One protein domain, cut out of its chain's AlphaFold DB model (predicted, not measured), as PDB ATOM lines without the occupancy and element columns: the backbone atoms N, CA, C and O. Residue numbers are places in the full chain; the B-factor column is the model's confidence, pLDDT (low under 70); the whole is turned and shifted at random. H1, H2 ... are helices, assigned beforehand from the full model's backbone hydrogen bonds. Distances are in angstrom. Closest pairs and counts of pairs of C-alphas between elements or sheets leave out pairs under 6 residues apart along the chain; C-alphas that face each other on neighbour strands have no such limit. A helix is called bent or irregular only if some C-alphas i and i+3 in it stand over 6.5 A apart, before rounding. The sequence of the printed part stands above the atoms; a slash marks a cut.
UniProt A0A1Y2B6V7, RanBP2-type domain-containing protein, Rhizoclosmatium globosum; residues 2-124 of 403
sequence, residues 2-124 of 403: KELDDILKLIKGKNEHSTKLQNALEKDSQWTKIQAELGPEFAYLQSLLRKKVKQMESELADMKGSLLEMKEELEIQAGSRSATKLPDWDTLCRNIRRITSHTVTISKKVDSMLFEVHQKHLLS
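Overview. This is residues 2 to 124 of the 403 residues of the protein "RanBP2-type domain-containing protein" of Rhizoclosmatium globosum (UniProt A0A1Y2B6V7). Three long helices, H1, H3 and H4, run up and down in a slender, loosely spaced bundle, their centres making a triangle when looked at along the rod. The short helix H2 makes the corner between H1 and H3 near one end, and a loop of residues 80 to 88 joins H3 to H4 at the other end. The printed part has 123 residues with four named helices, in the order H1, H2, H3, H4, and no named strand; the class is all helix. The whole is only just loose, close to extended, with a radius of gyration of the C-alphas of 20.1 A, and the C-alphas span 69 by 23 by 21 A.

Arrangement. H1, residues 2 to 27, H3, residues 39 to 79, and H4, residues 89 to 123, form a bundle that is up and down, each of the three running against the one before it. H1 and H3 are near each other, with 13 pairs of C-alphas within 10 A. H1 and H4 are near each other with 10 such pairs, and H3 and H4 with 11. H2, residues 29 to 37, is close to H1 but not clearly touching it; their closest C-alphas, those of Leu 25 and Trp 31, are 7.4 A apart, and the two run the same way at a steep tilt of 61 degrees. H2 is also close to H3 but not clearly touching it, with the closest C-alphas, those of Gln 35 and Ala 43, 6.9 A apart; these two run opposite ways at a steep tilt of 48 degrees. H2 and H4 are apart. In H1 and H4 every O i to N i+4 pair is within hydrogen-bond range; in H2 it is 4 of 5 and in H3 36 of 37.

Along the chain. H1 begins at C-alpha 2 at (121.457, 107.572, 206.914) and is 37.7 A long from first to last C-alpha. H2 measures 13.3 A. H3, the longest helix with 41 residues, measures 60.8 A and ends at C-alpha 79 at (134.340, 95.697, 208.963). H4 measures 51.2 A and ends at C-alpha 123 at (122.243, 160.162, 203.066). No helix is bent.

Size, cuts and confidence. The outline is a rod, and the two C-alphas farthest apart, those of Arg 81 and Ser 124, are 70.1 A apart. Residues 23 to 33, of which 23 to 27 belong to H1 and 29 to 33 to H2, stand free. The links from H1 to H2 and from H2 to H3 are tight, and the link from H3 to H4, 9 residues, is short. The printed part has no cut. The mean pLDDT of the printed part is 76.0; 27 residues are under 70, among them residues 28 to 31 and 80 to 87, and the mean of H1 is 69.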
ATOM      1  N   LYS A   2     122.515 106.724 207.515       67.75
ATOM      2  CA  LYS A   2     121.457 107.572 206.914       67.75
ATOM      3  C   LYS A   2     121.542 109.066 207.296       67.75
ATOM      4  O   LYS A   2     121.495 109.919 206.423       67.75
ATOM      5  N   GLU A   3     121.792 109.376 208.569       61.16
ATOM      6  CA  GLU A   3     121.947 110.769 209.036       61.16
ATOM      7  C   GLU A   3     123.182 111.489 208.468       61.16
ATOM      8  O   GLU A   3     123.166 112.705 208.286       61.16
ATOM      9  N   LEU A   4     124.255 110.753 208.160       58.97
ATOM     10  CA  LEU A   4     125.465 111.327 207.567       58.97
ATOM     11  C   LEU A   4     125.216 111.751 206.118       58.97
ATOM     12  O   LEU A   4     125.647 112.828 205.708       58.97
ATOM     13  N   ASP A   5     124.478 110.935 205.367       72.75
ATOM     14  CA  ASP A   5     124.058 111.277 204.009       72.75
ATOM     15  C   ASP A   5     123.121 112.491 203.993       72.75
ATOM     16  O   ASP A   5     123.246 113.348 203.115       72.75
ATOM     17  N   ASP A   6     122.237 112.619 204.986       76.56
ATOM     18  CA  ASP A   6     121.361 113.786 205.120       76.56
ATOM     19  C   ASP A   6     122.160 115.067 205.418       76.56
ATOM     20  O   ASP A   6     121.908 116.119 204.821       76.56
ATOM     21  N   ILE A   7     123.191 114.987 206.267       67.06
ATOM     22  CA  ILE A   7     124.094 116.115 206.546       67.06
ATOM     23  C   ILE A   7     124.931 116.473 205.314       67.06
ATOM     24  O   ILE A   7     125.063 117.655 204.985       67.06
ATOM     25  N   LEU A   8     125.455 115.482 204.589       68.31
ATOM     26  CA  LEU A   8     126.213 115.708 203.356       68.31
ATOM     27  C   LEU A   8     125.348 116.349 202.263       68.31
ATOM     28  O   LEU A   8     125.805 117.279 201.592       68.31
ATOM     29  N   LYS A   9     124.087 115.923 202.116       78.75
ATOM     30  CA  LYS A   9     123.111 116.568 201.219       78.75
ATOM     31  C   LYS A   9     122.834 118.014 201.624       78.75
ATOM     32  O   LYS A   9     122.821 118.889 200.759       78.75
ATOM     33  N   LEU A  10     122.677 118.285 202.920       70.69
ATOM     34  CA  LEU A  10     122.441 119.638 203.429       70.69
ATOM     35  C   LEU A  10     123.634 120.572 203.159       70.69
ATOM     36  O   LEU A  10     123.445 121.717 202.745       70.69
ATOM     37  N   ILE A  11     124.864 120.086 203.363       66.06
ATOM     38  CA  ILE A  11     126.094 120.836 203.063       66.06
ATOM     39  C   ILE A  11     126.199 121.102 201.557       66.06
ATOM     40  O   ILE A  11     126.518 122.220 201.153       66.06
ATOM     41  N   LYS A  12     125.870 120.110 200.718       70.56
ATOM     42  CA  LYS A  12     125.879 120.254 199.255       70.56
ATOM     43  C   LYS A  12     124.892 121.331 198.780       70.56
ATOM     44  O   LYS A  12     125.295 122.220 198.036       70.56
ATOM     45  N   GLY A  13     123.657 121.320 199.287       75.31
ATOM     46  CA  GLY A  13     122.648 122.332 198.946       75.31
ATOM     47  C   GLY A  13     123.018 123.750 199.403       75.31
ATOM     48  O   GLY A  13     122.749 124.725 198.702       75.31
ATOM     49  N   LYS A  14     123.701 123.893 200.546       70.94
ATOM     50  CA  LYS A  14     124.209 125.200 201.004       70.94
ATOM     51  C   LYS A  14     125.354 125.726 200.141       70.94
ATOM     52  O   LYS A  14     125.427 126.932 199.915       70.94
ATOM     53  N   ASN A  15     126.204 124.841 199.622       66.00
ATOM     54  CA  ASN A  15     127.293 125.240 198.735       66.00
ATOM     55  C   ASN A  15     126.772 125.764 197.384       66.00
ATOM     56  O   ASN A  15     127.297 126.743 196.858       66.00
ATOM     57  N   GLU A  16     125.684 125.179 196.869       71.31
ATOM     58  CA  GLU A  16     124.982 125.674 195.673       71.31
ATOM     59  C   GLU A  16     124.377 127.069 195.884       71.31
ATOM     60  O   GLU A  16     124.377 127.895 194.973       71.31
ATOM     61  N   HIS A  17     123.886 127.367 197.091       64.81
ATOM     62  CA  HIS A  17     123.429 128.714 197.436       64.81
ATOM     63  C   HIS A  17     124.581 129.728 197.471       64.81
ATOM     64  O   HIS A  17     124.410 130.828 196.951       64.81
ATOM     65  N   SER A  18     125.748 129.358 198.020       63.28
ATOM     66  CA  SER A  18     126.947 130.219 198.025       63.28
ATOM     67  C   SER A  18     127.386 130.569 196.601       63.28
ATOM     68  O   SER A  18     127.520 131.739 196.251       63.28
ATOM     69  N   THR A  19     127.491 129.560 195.731       69.62
ATOM     70  CA  THR A  19     127.898 129.753 194.326       69.62
ATOM     71  C   THR A  19     126.868 130.535 193.517       69.62
ATOM     72  O   THR A  19     127.241 131.348 192.674       69.62
ATOM     73  N   LYS A  20     125.565 130.347 193.768       71.69
ATOM     74  CA  LYS A  20     124.518 131.178 193.150       71.69
ATOM     75  C   LYS A  20     124.622 132.640 193.578       71.69
ATOM     76  O   LYS A  20     124.477 133.518 192.734       71.69
ATOM     77  N   LEU A  21     124.901 132.897 194.854       63.56
ATOM     78  CA  LEU A  21     125.042 134.250 195.389       63.56
ATOM     79  C   LEU A  21     126.300 134.940 194.843       63.56
ATOM     80  O   LEU A  21     126.248 136.106 194.468       63.56
ATOM     81  N   GLN A  22     127.396 134.192 194.701       67.25
ATOM     82  CA  GLN A  22     128.630 134.665 194.078       67.25
ATOM     83  C   GLN A  22     128.424 134.995 192.593       67.25
ATOM     84  O   GLN A  22     128.766 136.093 192.167       67.25
ATOM     85  N   ASN A  23     127.767 134.109 191.836       72.50
ATOM     86  CA  ASN A  23     127.420 134.352 190.432       72.50
ATOM     87  C   ASN A  23     126.462 135.538 190.251       72.50
ATOM     88  O   ASN A  23     126.579 136.266 189.270       72.50
ATOM     89  N   ALA A  24     125.514 135.743 191.170       66.75
ATOM     90  CA  ALA A  24     124.629 136.906 191.145       66.75
ATOM     91  C   ALA A  24     125.409 138.207 191.398       66.75
ATOM     92  O   ALA A  24     125.233 139.173 190.663       66.75
ATOM     93  N   LEU A  25     126.340 138.199 192.363       61.44
ATOM     94  CA  LEU A  25     127.242 139.328 192.623       61.44
ATOM     95  C   LEU A  25     128.159 139.651 191.434       61.44
ATOM     96  O   LEU A  25     128.583 140.793 191.277       61.44
ATOM     97  N   GLU A  26     128.512 138.644 190.637       69.50
ATOM     98  CA  GLU A  26     129.457 138.767 189.524       69.50
ATOM     99  C   GLU A  26     128.771 139.147 188.202       69.50
ATOM    100  O   GLU A  26     129.378 139.812 187.365       69.50
ATOM    101  N   LYS A  27     127.497 138.774 188.023       72.75
ATOM    102  CA  LYS A  27     126.712 139.074 186.813       72.75
ATOM    103  C   LYS A  27     126.036 140.439 186.815       72.75
ATOM    104  O   LYS A  27     125.662 140.907 185.740       72.75
ATOM    105  N   ASP A  28     125.858 141.078 187.967       68.31
ATOM    106  CA  ASP A  28     125.188 142.373 188.001       68.31
ATOM    107  C   ASP A  28     126.105 143.468 187.436       68.31
ATOM    108  O   ASP A  28     126.965 144.019 188.122       68.31
ATOM    109  N   SER A  29     125.899 143.844 186.170       59.56
ATOM    110  CA  SER A  29     126.600 144.974 185.536       59.56
ATOM    111  C   SER A  29     126.309 146.316 186.228       59.56
ATOM    112  O   SER A  29     126.920 147.334 185.906       59.56
ATOM    113  N   GLN A  30     125.338 146.346 187.144       65.38
ATOM    114  CA  GLN A  30     125.065 147.489 188.005       65.38
ATOM    115  C   GLN A  30     126.077 147.604 189.147       65.38
ATOM    116  O   GLN A  30     126.417 148.718 189.541       65.38
ATOM    117  N   TRP A  31     126.630 146.485 189.624       67.69
ATOM    118  CA  TRP A  31     127.625 146.496 190.692       67.69
ATOM    119  C   TRP A  31     128.913 147.193 190.269       67.69
ATOM    120  O   TRP A  31     129.474 147.948 191.056       67.69
ATOM    121  N   THR A  32     129.353 147.018 189.023       73.25
ATOM    122  CA  THR A  32     130.547 147.702 188.505       73.25
ATOM    123  C   THR A  32     130.336 149.211 188.359       73.25
ATOM    124  O   THR A  32     131.258 149.976 188.636       73.25
ATOM    125  N   LYS A  33     129.120 149.664 188.014       77.94
ATOM    126  CA  LYS A  33     128.758 151.096 188.019       77.94
ATOM    127  C   LYS A  33     128.760 151.682 189.430       77.94
ATOM    128  O   LYS A  33     129.391 152.707 189.659       77.94
ATOM    129  N   ILE A  34     128.121 150.999 190.379       72.94
ATOM    130  CA  ILE A  34     128.079 151.412 191.790       72.94
ATOM    131  C   ILE A  34     129.493 151.422 192.396       72.94
ATOM    132  O   ILE A  34     129.843 152.292 193.186       72.94
ATOM    133  N   GLN A  35     130.345 150.485 191.987       70.12
ATOM    134  CA  GLN A  35     131.729 150.395 192.438       70.12
ATOM    135  C   GLN A  35     132.612 151.531 191.900       70.12
ATOM    136  O   GLN A  35     133.526 151.961 192.602       70.12
ATOM    137  N   ALA A  36     132.319 152.053 190.705       79.81
ATOM    138  CA  ALA A  36     132.961 153.263 190.193       79.81
ATOM    139  C   ALA A  36     132.536 154.519 190.979       79.81
ATOM    140  O   ALA A  36     133.356 155.410 191.186       79.81
ATOM    141  N   GLU A  37     131.290 154.572 191.464       81.81
ATOM    142  CA  GLU A  37     130.774 155.693 192.268       81.81
ATOM    143  C   GLU A  37     131.227 155.670 193.737       81.81
ATOM    144  O   GLU A  37     131.462 156.726 194.319       81.81
ATOM    145  N   LEU A  38     131.374 154.488 194.346       81.00
ATOM    146  CA  LEU A  38     131.723 154.335 195.771       81.00
ATOM    147  C   LEU A  38     133.225 154.500 196.075       81.00
ATOM    148  O   LEU A  38     133.628 154.503 197.241       81.00
ATOM    149  N   GLY A  39     134.060 154.639 195.044       88.12
ATOM    150  CA  GLY A  39     135.486 154.920 195.182       88.12
ATOM    151  C   GLY A  39     136.364 153.726 195.608       88.12
ATOM    152  O   GLY A  39     135.891 152.609 195.842       88.12
ATOM    153  N   PRO A  40     137.691 153.943 195.702       83.38
ATOM    154  CA  PRO A  40     138.685 152.876 195.881       83.38
ATOM    155  C   PRO A  40     138.613 152.167 197.244       83.38
ATOM    156  O   PRO A  40     138.940 150.983 197.339       83.38
ATOM    157  N   GLU A  41     138.133 152.844 198.290       79.94
ATOM    158  CA  GLU A  41     137.950 152.263 199.631       79.94
ATOM    159  C   GLU A  41     136.941 151.105 199.620       79.94
ATOM    160  O   GLU A  41     137.133 150.066 200.262       79.94
ATOM    161  N   PHE A  42     135.876 151.236 198.824       81.25
ATOM    162  CA  PHE A  42     134.882 150.180 198.681       81.25
ATOM    163  C   PHE A  42     135.447 148.966 197.934       81.25
ATOM    164  O   PHE A  42     135.174 147.822 198.306       81.25
ATOM    165  N   ALA A  43     136.300 149.194 196.930       78.31
ATOM    166  CA  ALA A  43     136.994 148.116 196.231       78.31
ATOM    167  C   ALA A  43     137.907 147.312 197.178       78.31
ATOM    168  O   ALA A  43     137.943 146.080 197.098       78.31
ATOM    169  N   TYR A  44     138.578 147.980 198.124       83.81
ATOM    170  CA  TYR A  44     139.362 147.305 199.162       83.81
ATOM    171  C   TYR A  44     138.486 146.438 200.078       83.81
ATOM    172  O   TYR A  44     138.791 145.260 200.279       83.81
ATOM    173  N   LEU A  45     137.370 146.973 200.587       80.25
ATOM    174  CA  LEU A  45     136.440 146.220 201.440       80.25
ATOM    175  C   LEU A  45     135.833 145.014 200.718       80.25
ATOM    176  O   LEU A  45     135.768 143.922 201.286       80.25
ATOM    177  N   GLN A  46     135.438 145.179 199.456       79.00
ATOM    178  CA  GLN A  46     134.905 144.085 198.647       79.00
ATOM    179  C   GLN A  46     135.971 143.005 198.406       79.00
ATOM    180  O   GLN A  46     135.685 141.815 198.543       79.00
ATOM    181  N   SER A  47     137.210 143.403 198.101       82.88
ATOM    182  CA  SER A  47     138.344 142.483 197.960       82.88
ATOM    183  C   SER A  47     138.612 141.714 199.258       82.88
ATOM    184  O   SER A  47     138.739 140.485 199.247       82.88
ATOM    185  N   LEU A  48     138.607 142.409 200.400       85.31
ATOM    186  CA  LEU A  48     138.784 141.809 201.718       85.31
ATOM    187  C   LEU A  48     137.669 140.804 202.038       85.31
ATOM    188  O   LEU A  48     137.954 139.701 202.513       85.31
ATOM    189  N   LEU A  49     136.418 141.153 201.730       80.19
ATOM    190  CA  LEU A  49     135.275 140.267 201.912       80.19
ATOM    191  C   LEU A  49     135.384 139.023 201.023       80.19
ATOM    192  O   LEU A  49     135.268 137.909 201.530       80.19
ATOM    193  N   ARG A  50     135.697 139.183 199.729       78.75
ATOM    194  CA  ARG A  50     135.927 138.053 198.807       78.75
ATOM    195  C   ARG A  50     137.043 137.141 199.312       78.75
ATOM    196  O   ARG A  50     136.898 135.922 199.280       78.75
ATOM    197  N   LYS A  51     138.140 137.713 199.820       82.56
ATOM    198  CA  LYS A  51     139.252 136.949 200.405       82.56
ATOM    199  C   LYS A  51     138.801 136.145 201.627       82.56
ATOM    200  O   LYS A  51     139.184 134.987 201.761       82.56
ATOM    201  N   LYS A  52     137.965 136.729 202.490       80.88
ATOM    202  CA  LYS A  52     137.411 136.042 203.665       80.88
ATOM    203  C   LYS A  52     136.407 134.950 203.307       80.88
ATOM    204  O   LYS A  52     136.460 133.888 203.917       80.88
ATOM    205  N   VAL A  53     135.550 135.171 202.312       78.25
ATOM    206  CA  VAL A  53     134.634 134.137 201.803       78.25
ATOM    207  C   VAL A  53     135.427 132.960 201.238       78.25
ATOM    208  O   VAL A  53     135.213 131.837 201.682       78.25
ATOM    209  N   LYS A  54     136.427 133.214 200.383       79.88
ATOM    210  CA  LYS A  54     137.307 132.158 199.849       79.88
ATOM    211  C   LYS A  54     138.041 131.381 200.946       79.88
ATOM    212  O   LYS A  54     138.179 130.168 200.843       79.88
ATOM    213  N   GLN A  55     138.492 132.066 202.000       84.06
ATOM    214  CA  GLN A  55     139.105 131.411 203.158       84.06
ATOM    215  C   GLN A  55     138.109 130.470 203.862       84.06
ATOM    216  O   GLN A  55     138.446 129.329 204.156       84.06
ATOM    217  N   MET A  56     136.876 130.922 204.115       77.81
ATOM    218  CA  MET A  56     135.853 130.071 204.736       77.81
ATOM    219  C   MET A  56     135.464 128.884 203.848       77.81
ATOM    220  O   MET A  56     135.210 127.796 204.358       77.81
ATOM    221  N   GLU A  57     135.421 129.075 202.529       78.50
ATOM    222  CA  GLU A  57     135.156 128.000 201.568       78.50
ATOM    223  C   GLU A  57     136.266 126.943 201.574       78.50
ATOM    224  O   GLU A  57     135.953 125.751 201.559       78.50
ATOM    225  N   SER A  58     137.542 127.346 201.667       83.38
ATOM    226  CA  SER A  58     138.644 126.385 201.786       83.38
ATOM    227  C   SER A  58     138.593 125.629 203.114       83.38
ATOM    228  O   SER A  58     138.682 124.407 203.117       83.38
ATOM    229  N   GLU A  59     138.351 126.321 204.233       81.94
ATOM    230  CA  GLU A  59     138.207 125.686 205.553       81.94
ATOM    231  C   GLU A  59     137.024 124.694 205.587       81.94
ATOM    232  O   GLU A  59     137.112 123.625 206.194       81.94
ATOM    233  N   LEU A  60     135.917 125.003 204.898       78.56
ATOM    234  CA  LEU A  60     134.789 124.081 204.729       78.56
ATOM    235  C   LEU A  60     135.141 122.866 203.864       78.56
ATOM    236  O   LEU A  60     134.691 121.758 204.171       78.56
ATOM    237  N   ALA A  61     135.919 123.055 202.798       79.19
ATOM    238  CA  ALA A  61     136.393 121.960 201.956       79.19
ATOM    239  C   ALA A  61     137.317 121.014 202.740       79.19
ATOM    240  O   ALA A  61     137.114 119.799 202.688       79.19
ATOM    241  N   ASP A  62     138.236 121.564 203.536       81.50
ATOM    242  CA  ASP A  62     139.138 120.797 204.401       81.50
ATOM    243  C   ASP A  62     138.353 119.997 205.449       81.50
ATOM    244  O   ASP A  62     138.540 118.786 205.583       81.50
ATOM    245  N   MET A  63     137.388 120.630 206.131       80.81
ATOM    246  CA  MET A  63     136.515 119.938 207.090       80.81
ATOM    247  C   MET A  63     135.709 118.812 206.437       80.81
ATOM    248  O   MET A  63     135.531 117.750 207.036       80.81
ATOM    249  N   LYS A  64     135.219 119.016 205.210       80.81
ATOM    250  CA  LYS A  64     134.524 117.968 204.452       80.81
ATOM    251  C   LYS A  64     135.465 116.806 204.119       80.81
ATOM    252  O   LYS A  64     135.035 115.659 204.218       80.81
ATOM    253  N   GLY A  65     136.716 117.094 203.760       82.12
ATOM    254  CA  GLY A  65     137.759 116.090 203.552       82.12
ATOM    255  C   GLY A  65     137.986 115.242 204.801       82.12
ATOM    256  O   GLY A  65     137.805 114.029 204.750       82.12
ATOM    257  N   SER A  66     138.238 115.879 205.949       82.81
ATOM    258  CA  SER A  66     138.416 115.170 207.227       82.81
ATOM    259  C   SER A  66     137.186 114.356 207.645       82.81
ATOM    260  O   SER A  66     137.318 113.300 208.254       82.81
ATOM    261  N   LEU A  67     135.972 114.819 207.324       79.56
ATOM    262  CA  LEU A  67     134.743 114.059 207.580       79.56
ATOM    263  C   LEU A  67     134.626 112.804 206.711       79.56
ATOM    264  O   LEU A  67     134.122 111.790 207.189       79.56
ATOM    265  N   LEU A  68     135.058 112.872 205.451       79.56
ATOM    266  CA  LEU A  68     135.077 111.716 204.555       79.56
ATOM    267  C   LEU A  68     136.152 110.706 204.970       79.56
ATOM    268  O   LEU A  68     135.861 109.516 204.985       79.56
ATOM    269  N   GLU A  69     137.324 111.176 205.392       85.62
ATOM    270  CA  GLU A  69     138.400 110.329 205.925       85.62
ATOM    271  C   GLU A  69     137.959 109.610 207.211       85.62
ATOM    272  O   GLU A  69     138.049 108.388 207.300       85.62
ATOM    273  N   MET A  70     137.343 110.327 208.162       79.75
ATOM    274  CA  MET A  70     136.749 109.692 209.347       79.75
ATOM    275  C   MET A  70     135.643 108.701 208.974       79.75
ATOM    276  O   MET A  70     135.528 107.649 209.593       79.75
ATOM    277  N   LYS A  71     134.802 109.009 207.977       81.06
ATOM    278  CA  LYS A  71     133.777 108.066 207.507       81.06
ATOM    279  C   LYS A  71     134.422 106.774 206.992       81.06
ATOM    280  O   LYS A  71     133.952 105.700 207.357       81.06
ATOM    281  N   GLU A  72     135.477 106.879 206.190       85.69
ATOM    282  CA  GLU A  72     136.210 105.737 205.638       85.69
ATOM    283  C   GLU A  72     136.886 104.907 206.739       85.69
ATOM    284  O   GLU A  72     136.697 103.691 206.791       85.69
ATOM    285  N   GLU A  73     137.568 105.547 207.696       81.94
ATOM    286  CA  GLU A  73     138.136 104.861 208.867       81.94
ATOM    287  C   GLU A  73     137.071 104.094 209.658       81.94
ATOM    288  O   GLU A  73     137.312 102.980 210.128       81.94
ATOM    289  N   LEU A  74     135.875 104.671 209.794       76.56
ATOM    290  CA  LEU A  74     134.766 104.038 210.497       76.56
ATOM    291  C   LEU A  74     134.135 102.888 209.712       76.56
ATOM    292  O   LEU A  74     133.711 101.912 210.327       76.56
ATOM    293  N   GLU A  75     134.082 102.964 208.383       79.06
ATOM    294  CA  GLU A  75     133.647 101.848 207.536       79.06
ATOM    295  C   GLU A  75     134.649 100.685 207.602       79.06
ATOM    296  O   GLU A  75     134.240  99.530 207.758       79.06
ATOM    297  N   ILE A  76     135.953 100.984 207.608       83.62
ATOM    298  CA  ILE A  76     137.021  99.994 207.814       83.62
ATOM    299  C   ILE A  76     136.906  99.364 209.213       83.62
ATOM    300  O   ILE A  76     136.915  98.137 209.343       83.62
ATOM    301  N   GLN A  77     136.727 100.180 210.260       76.06
ATOM    302  CA  GLN A  77     136.560  99.694 211.636       76.06
ATOM    303  C   GLN A  77     135.270  98.890 211.828       76.06
ATOM    304  O   GLN A  77     135.280  97.898 212.547       76.06
ATOM    305  N   ALA A  78     134.166  99.257 211.176       72.81
ATOM    306  CA  ALA A  78     132.928  98.480 211.227       72.81
ATOM    307  C   ALA A  78     133.079  97.096 210.564       72.81
ATOM    308  O   ALA A  78     132.441  96.133 210.998       72.81
ATOM    309  N   GLY A  79     133.944  96.979 209.551       73.88
ATOM    310  CA  GLY A  79     134.340  95.697 208.963       73.88
ATOM    311  C   GLY A  79     135.216  94.850 209.899       73.88
ATOM    312  O   GLY A  79     135.073  93.625 209.949       73.88
ATOM    313  N   SER A  80     136.081  95.489 210.695       65.75
ATOM    314  CA  SER A  80     136.945  94.832 211.684       65.75
ATOM    315  C   SER A  80     136.253  94.743 213.056       65.75
ATOM    316  O   SER A  80     136.267  95.684 213.835       65.75
ATOM    317  N   ARG A  81     135.625  93.609 213.382       52.25
ATOM    318  CA  ARG A  81     134.739  93.395 214.554       52.25
ATOM    319  C   ARG A  81     135.345  93.557 215.975       52.25
ATOM    320  O   ARG A  81     134.981  92.804 216.875       52.25
ATOM    321  N   SER A  82     136.218  94.519 216.252       57.66
ATOM    322  CA  SER A  82     136.704  94.812 217.606       57.66
ATOM    323  C   SER A  82     136.359  96.242 218.004       57.66
ATOM    324  O   SER A  82     137.015  97.183 217.579       57.66
ATOM    325  N   ALA A  83     135.314  96.350 218.827       55.69
ATOM    326  CA  ALA A  83     134.752  97.506 219.527       55.69
ATOM    327  C   ALA A  83     135.737  98.627 219.939       55.69
ATOM    328  O   ALA A  83     135.998  98.849 221.124       55.69
ATOM    329  N   THR A  84     136.236  99.405 218.985       57.50
ATOM    330  CA  THR A  84     136.787 100.730 219.256       57.50
ATOM    331  C   THR A  84     135.619 101.679 219.492       57.50
ATOM    332  O   THR A  84     134.659 101.729 218.724       57.50
ATOM    333  N   LYS A  85     135.655 102.403 220.616       63.78
ATOM    334  CA  LYS A  85     134.677 103.450 220.928       63.78
ATOM    335  C   LYS A  85     134.765 104.513 219.839       63.78
ATOM    336  O   LYS A  85     135.667 105.348 219.869       63.78
ATOM    337  N   LEU A  86     133.838 104.456 218.886       59.19
ATOM    338  CA  LEU A  86     133.665 105.512 217.905       59.19
ATOM    339  C   LEU A  86     133.488 106.857 218.628       59.19
ATOM    340  O   LEU A  86     132.828 106.901 219.675       59.19
ATOM    341  N   PRO A  87     134.040 107.955 218.085       66.56
ATOM    342  CA  PRO A  87     133.668 109.286 218.529       66.56
ATOM    343  C   PRO A  87     132.150 109.446 218.406       66.56
ATOM    344  O   PRO A  87     131.537 108.991 217.440       66.56
ATOM    345  N   ASP A  88     131.548 110.066 219.418       79.50
ATOM    346  CA  ASP A  88     130.108 110.280 219.481       79.50
ATOM    347  C   ASP A  88     129.648 111.115 218.274       79.50
ATOM    348  O   ASP A  88     129.894 112.325 218.199       79.50
ATOM    349  N   TRP A  89     129.011 110.451 217.307       74.19
ATOM    350  CA  TRP A  89     128.514 111.055 216.069       74.19
ATOM    351  C   TRP A  89     127.601 112.248 216.347       74.19
ATOM    352  O   TRP A  89     127.662 113.250 215.630       74.19
ATOM    353  N   ASP A  90     126.828 112.201 217.432       70.88
ATOM    354  CA  ASP A  90     125.976 113.312 217.839       70.88
ATOM    355  C   ASP A  90     126.791 114.560 218.164       70.88
ATOM    356  O   ASP A  90     126.407 115.677 217.805       70.88
ATOM    357  N   THR A  91     127.937 114.387 218.819       78.12
ATOM    358  CA  THR A  91     128.842 115.489 219.147       78.12
ATOM    359  C   THR A  91     129.415 116.122 217.878       78.12
ATOM    360  O   THR A  91     129.438 117.352 217.758       78.12
ATOM    361  N   LEU A  92     129.803 115.312 216.891       79.06
ATOM    362  CA  LEU A  92     130.309 115.797 215.605       79.06
ATOM    363  C   LEU A  92     129.231 116.563 214.822       79.06
ATOM    364  O   LEU A  92     129.449 117.705 214.407       79.06
ATOM    365  N   CYS A  93     128.033 115.993 214.703       76.31
ATOM    366  CA  CYS A  93     126.889 116.619 214.041       76.31
ATOM    367  C   CYS A  93     126.481 117.942 214.715       76.31
ATOM    368  O   CYS A  93     126.183 118.930 214.033       76.31
ATOM    369  N   ARG A  94     126.509 118.003 216.056       74.38
ATOM    370  CA  ARG A  94     126.269 119.244 216.816       74.38
ATOM    371  C   ARG A  94     127.324 120.303 216.518       74.38
ATOM    372  O   ARG A  94     126.967 121.468 216.338       74.38
ATOM    373  N   ASN A  95     128.596 119.917 216.432       80.12
ATOM    374  CA  ASN A  95     129.676 120.847 216.108       80.12
ATOM    375  C   ASN A  95     129.522 121.415 214.692       80.12
ATOM    376  O   ASN A  95     129.580 122.632 214.526       80.12
ATOM    377  N   ILE A  96     129.205 120.578 213.699       79.81
ATOM    378  CA  ILE A  96     128.948 121.025 212.319       79.81
ATOM    379  C   ILE A  96     127.770 122.008 212.269       79.81
ATOM    380  O   ILE A  96     127.872 123.073 211.652       79.81
ATOM    381  N   ARG A  97     126.653 121.707 212.952       78.62
ATOM    382  CA  ARG A  97     125.506 122.633 213.028       78.62
ATOM    383  C   ARG A  97     125.881 123.954 213.688       78.62
ATOM    384  O   ARG A  97     125.490 125.003 213.180       78.62
ATOM    385  N   ARG A  98     126.643 123.916 214.788       81.19
ATOM    386  CA  ARG A  98     127.115 125.121 215.482       81.19
ATOM    387  C   ARG A  98     127.964 125.974 214.542       81.19
ATOM    388  O   ARG A  98     127.639 127.140 214.354       81.19
ATOM    389  N   ILE A  99     128.969 125.395 213.887       79.69
ATOM    390  CA  ILE A  99     129.822 126.115 212.928       79.69
ATOM    391  C   ILE A  99     128.966 126.747 211.826       79.69
ATOM    392  O   ILE A  99     129.024 127.955 211.614       79.69
ATOM    393  N   THR A 100     128.071 125.966 211.219       80.12
ATOM    394  CA  THR A 100     127.186 126.455 210.152       80.12
ATOM    395  C   THR A 100     126.299 127.620 210.614       80.12
ATOM    396  O   THR A 100     126.100 128.584 209.878       80.12
ATOM    397  N   SER A 101     125.770 127.559 211.838       80.50
ATOM    398  CA  SER A 101     124.966 128.637 212.428       80.50
ATOM    399  C   SER A 101     125.781 129.914 212.647       80.50
ATOM    400  O   SER A 101     125.290 131.020 212.400       80.50
ATOM    401  N   HIS A 102     127.032 129.778 213.094       83.12
ATOM    402  CA  HIS A 102     127.937 130.911 213.269       83.12
ATOM    403  C   HIS A 102     128.273 131.561 211.920       83.12
ATOM    404  O   HIS A 102     128.172 132.780 211.807       83.12
ATOM    405  N   THR A 103     128.559 130.772 210.879       79.06
ATOM    406  CA  THR A 103     128.816 131.285 209.521       79.06
ATOM    407  C   THR A 103     127.635 132.100 208.986       79.06
ATOM    408  O   THR A 103     127.826 133.212 208.498       79.06
ATOM    409  N   VAL A 104     126.397 131.612 209.148       78.06
ATOM    410  CA  VAL A 104     125.185 132.350 208.733       78.06
ATOM    411  C   VAL A 104     125.024 133.655 209.517       78.06
ATOM    412  O   VAL A 104     124.663 134.682 208.945       78.06
ATOM    413  N   THR A 105     125.309 133.639 210.819       80.44
ATOM    414  CA  THR A 105     125.219 134.838 211.669       80.44
ATOM    415  C   THR A 105     126.247 135.892 211.261       80.44
ATOM    416  O   THR A 105     125.921 137.076 211.183       80.44
ATOM    417  N   ILE A 106     127.474 135.464 210.952       80.19
ATOM    418  CA  ILE A 106     128.535 136.344 210.454       80.19
ATOM    419  C   ILE A 106     128.128 136.947 209.106       80.19
ATOM    420  O   ILE A 106     128.218 138.163 208.958       80.19
ATOM    421  N   SER A 107     127.611 136.138 208.173       77.50
ATOM    422  CA  SER A 107     127.129 136.621 206.869       77.50
ATOM    423  C   SER A 107     126.074 137.715 207.029       77.50
ATOM    424  O   SER A 107     126.262 138.819 206.533       77.50
ATOM    425  N   LYS A 108     125.033 137.472 207.840       78.31
ATOM    426  CA  LYS A 108     123.982 138.469 208.105       78.31
ATOM    427  C   LYS A 108     124.529 139.767 208.696       78.31
ATOM    428  O   LYS A 108     124.032 140.848 208.392       78.31
ATOM    429  N   LYS A 109     125.540 139.678 209.565       83.25
ATOM    430  CA  LYS A 109     126.154 140.863 210.170       83.25
ATOM    431  C   LYS A 109     126.973 141.656 209.154       83.25
ATOM    432  O   LYS A 109     126.946 142.881 209.195       83.25
ATOM    433  N   VAL A 110     127.661 140.977 208.238       79.94
ATOM    434  CA  VAL A 110     128.343 141.621 207.109       79.94
ATOM    435  C   VAL A 110     127.339 142.314 206.191       79.94
ATOM    436  O   VAL A 110     127.543 143.483 205.877       79.94
ATOM    437  N   ASP A 111     126.236 141.650 205.844       78.00
ATOM    438  CA  ASP A 111     125.180 142.233 205.007       78.00
ATOM    439  C   ASP A 111     124.576 143.485 205.661       78.00
ATOM    440  O   ASP A 111     124.408 144.516 205.014       78.00
ATOM    441  N   SER A 112     124.336 143.438 206.977       84.44
ATOM    442  CA  SER A 112     123.869 144.597 207.744       84.44
ATOM    443  C   SER A 112     124.874 145.754 207.736       84.44
ATOM    444  O   SER A 112     124.460 146.904 207.614       84.44
ATOM    445  N   MET A 113     126.177 145.480 207.864       80.88
ATOM    446  CA  MET A 113     127.211 146.525 207.807       80.88
ATOM    447  C   MET A 113     127.326 147.129 206.404       80.88
ATOM    448  O   MET A 113     127.460 148.344 206.273       80.88
ATOM    449  N   LEU A 114     127.246 146.304 205.356       79.81
ATOM    450  CA  LEU A 114     127.231 146.770 203.968       79.81
ATOM    451  C   LEU A 114     126.017 147.663 203.697       79.81
ATOM    452  O   LEU A 114     126.164 148.726 203.095       79.81
ATOM    453  N   PHE A 115     124.843 147.268 204.195       85.19
ATOM    454  CA  PHE A 115     123.627 148.068 204.095       85.19
ATOM    455  C   PHE A 115     123.771 149.420 204.807       85.19
ATOM    456  O   PHE A 115     123.439 150.452 204.232       85.19
ATOM    457  N   GLU A 116     124.323 149.441 206.024       86.25
ATOM    458  CA  GLU A 116     124.513 150.681 206.789       86.25
ATOM    459  C   GLU A 116     125.513 151.635 206.112       86.25
ATOM    460  O   GLU A 116     125.294 152.847 206.074       86.25
ATOM    461  N   VAL A 117     126.595 151.104 205.531       81.00
ATOM    462  CA  VAL A 117     127.557 151.893 204.743       81.00
ATOM    463  C   VAL A 117     126.885 152.480 203.502       81.00
ATOM    464  O   VAL A 117     127.051 153.668 203.222       81.00
ATOM    465  N   HIS A 118     126.082 151.684 202.792       81.00
ATOM    466  CA  HIS A 118     125.353 152.153 201.616       81.00
ATOM    467  C   HIS A 118     124.330 153.240 201.977       81.00
ATOM    468  O   HIS A 118     124.276 154.286 201.332       81.00
ATOM    469  N   GLN A 119     123.589 153.051 203.071       89.44
ATOM    470  CA  GLN A 119     122.624 154.029 203.564       89.44
ATOM    471  C   GLN A 119     123.298 155.350 203.964       89.44
ATOM    472  O   GLN A 119     122.805 156.421 203.611       89.44
ATOM    473  N   LYS A 120     124.452 155.297 204.646       83.94
ATOM    474  CA  LYS A 120     125.233 156.495 204.995       83.94
ATOM    475  C   LYS A 120     125.740 157.232 203.760       83.94
ATOM    476  O   LYS A 120     125.748 158.456 203.767       83.94
ATOM    477  N   HIS A 121     126.121 156.513 202.707       77.69
ATOM    478  CA  HIS A 121     126.569 157.138 201.465       77.69
ATOM    479  C   HIS A 121     125.424 157.848 200.731       77.69
ATOM    480  O   HIS A 121     125.604 158.963 200.255       77.69
ATOM    481  N   LEU A 122     124.229 157.246 200.696       81.75
ATOM    482  CA  LEU A 122     123.039 157.859 200.090       81.75
ATOM    483  C   LEU A 122     122.533 159.081 200.867       81.75
ATOM    484  O   LEU A 122     122.015 160.022 200.271       81.75
ATOM    485  N   LEU A 123     122.671 159.066 202.195       88.00
ATOM    486  CA  LEU A 123     122.243 160.162 203.066       88.00
ATOM    487  C   LEU A 123     123.320 161.229 203.276       88.00
ATOM    488  O   LEU A 123     123.004 162.303 203.785       88.00
ATOM    489  N   SER A 124     124.576 160.957 202.912       83.56
ATOM    490  CA  SER A 124     125.648 161.941 203.016       83.56
ATOM    491  C   SER A 124     125.370 163.056 202.007       83.56
ATOM    492  O   SER A 124     125.402 162.795 200.802       83.56
TER     493      SER A 124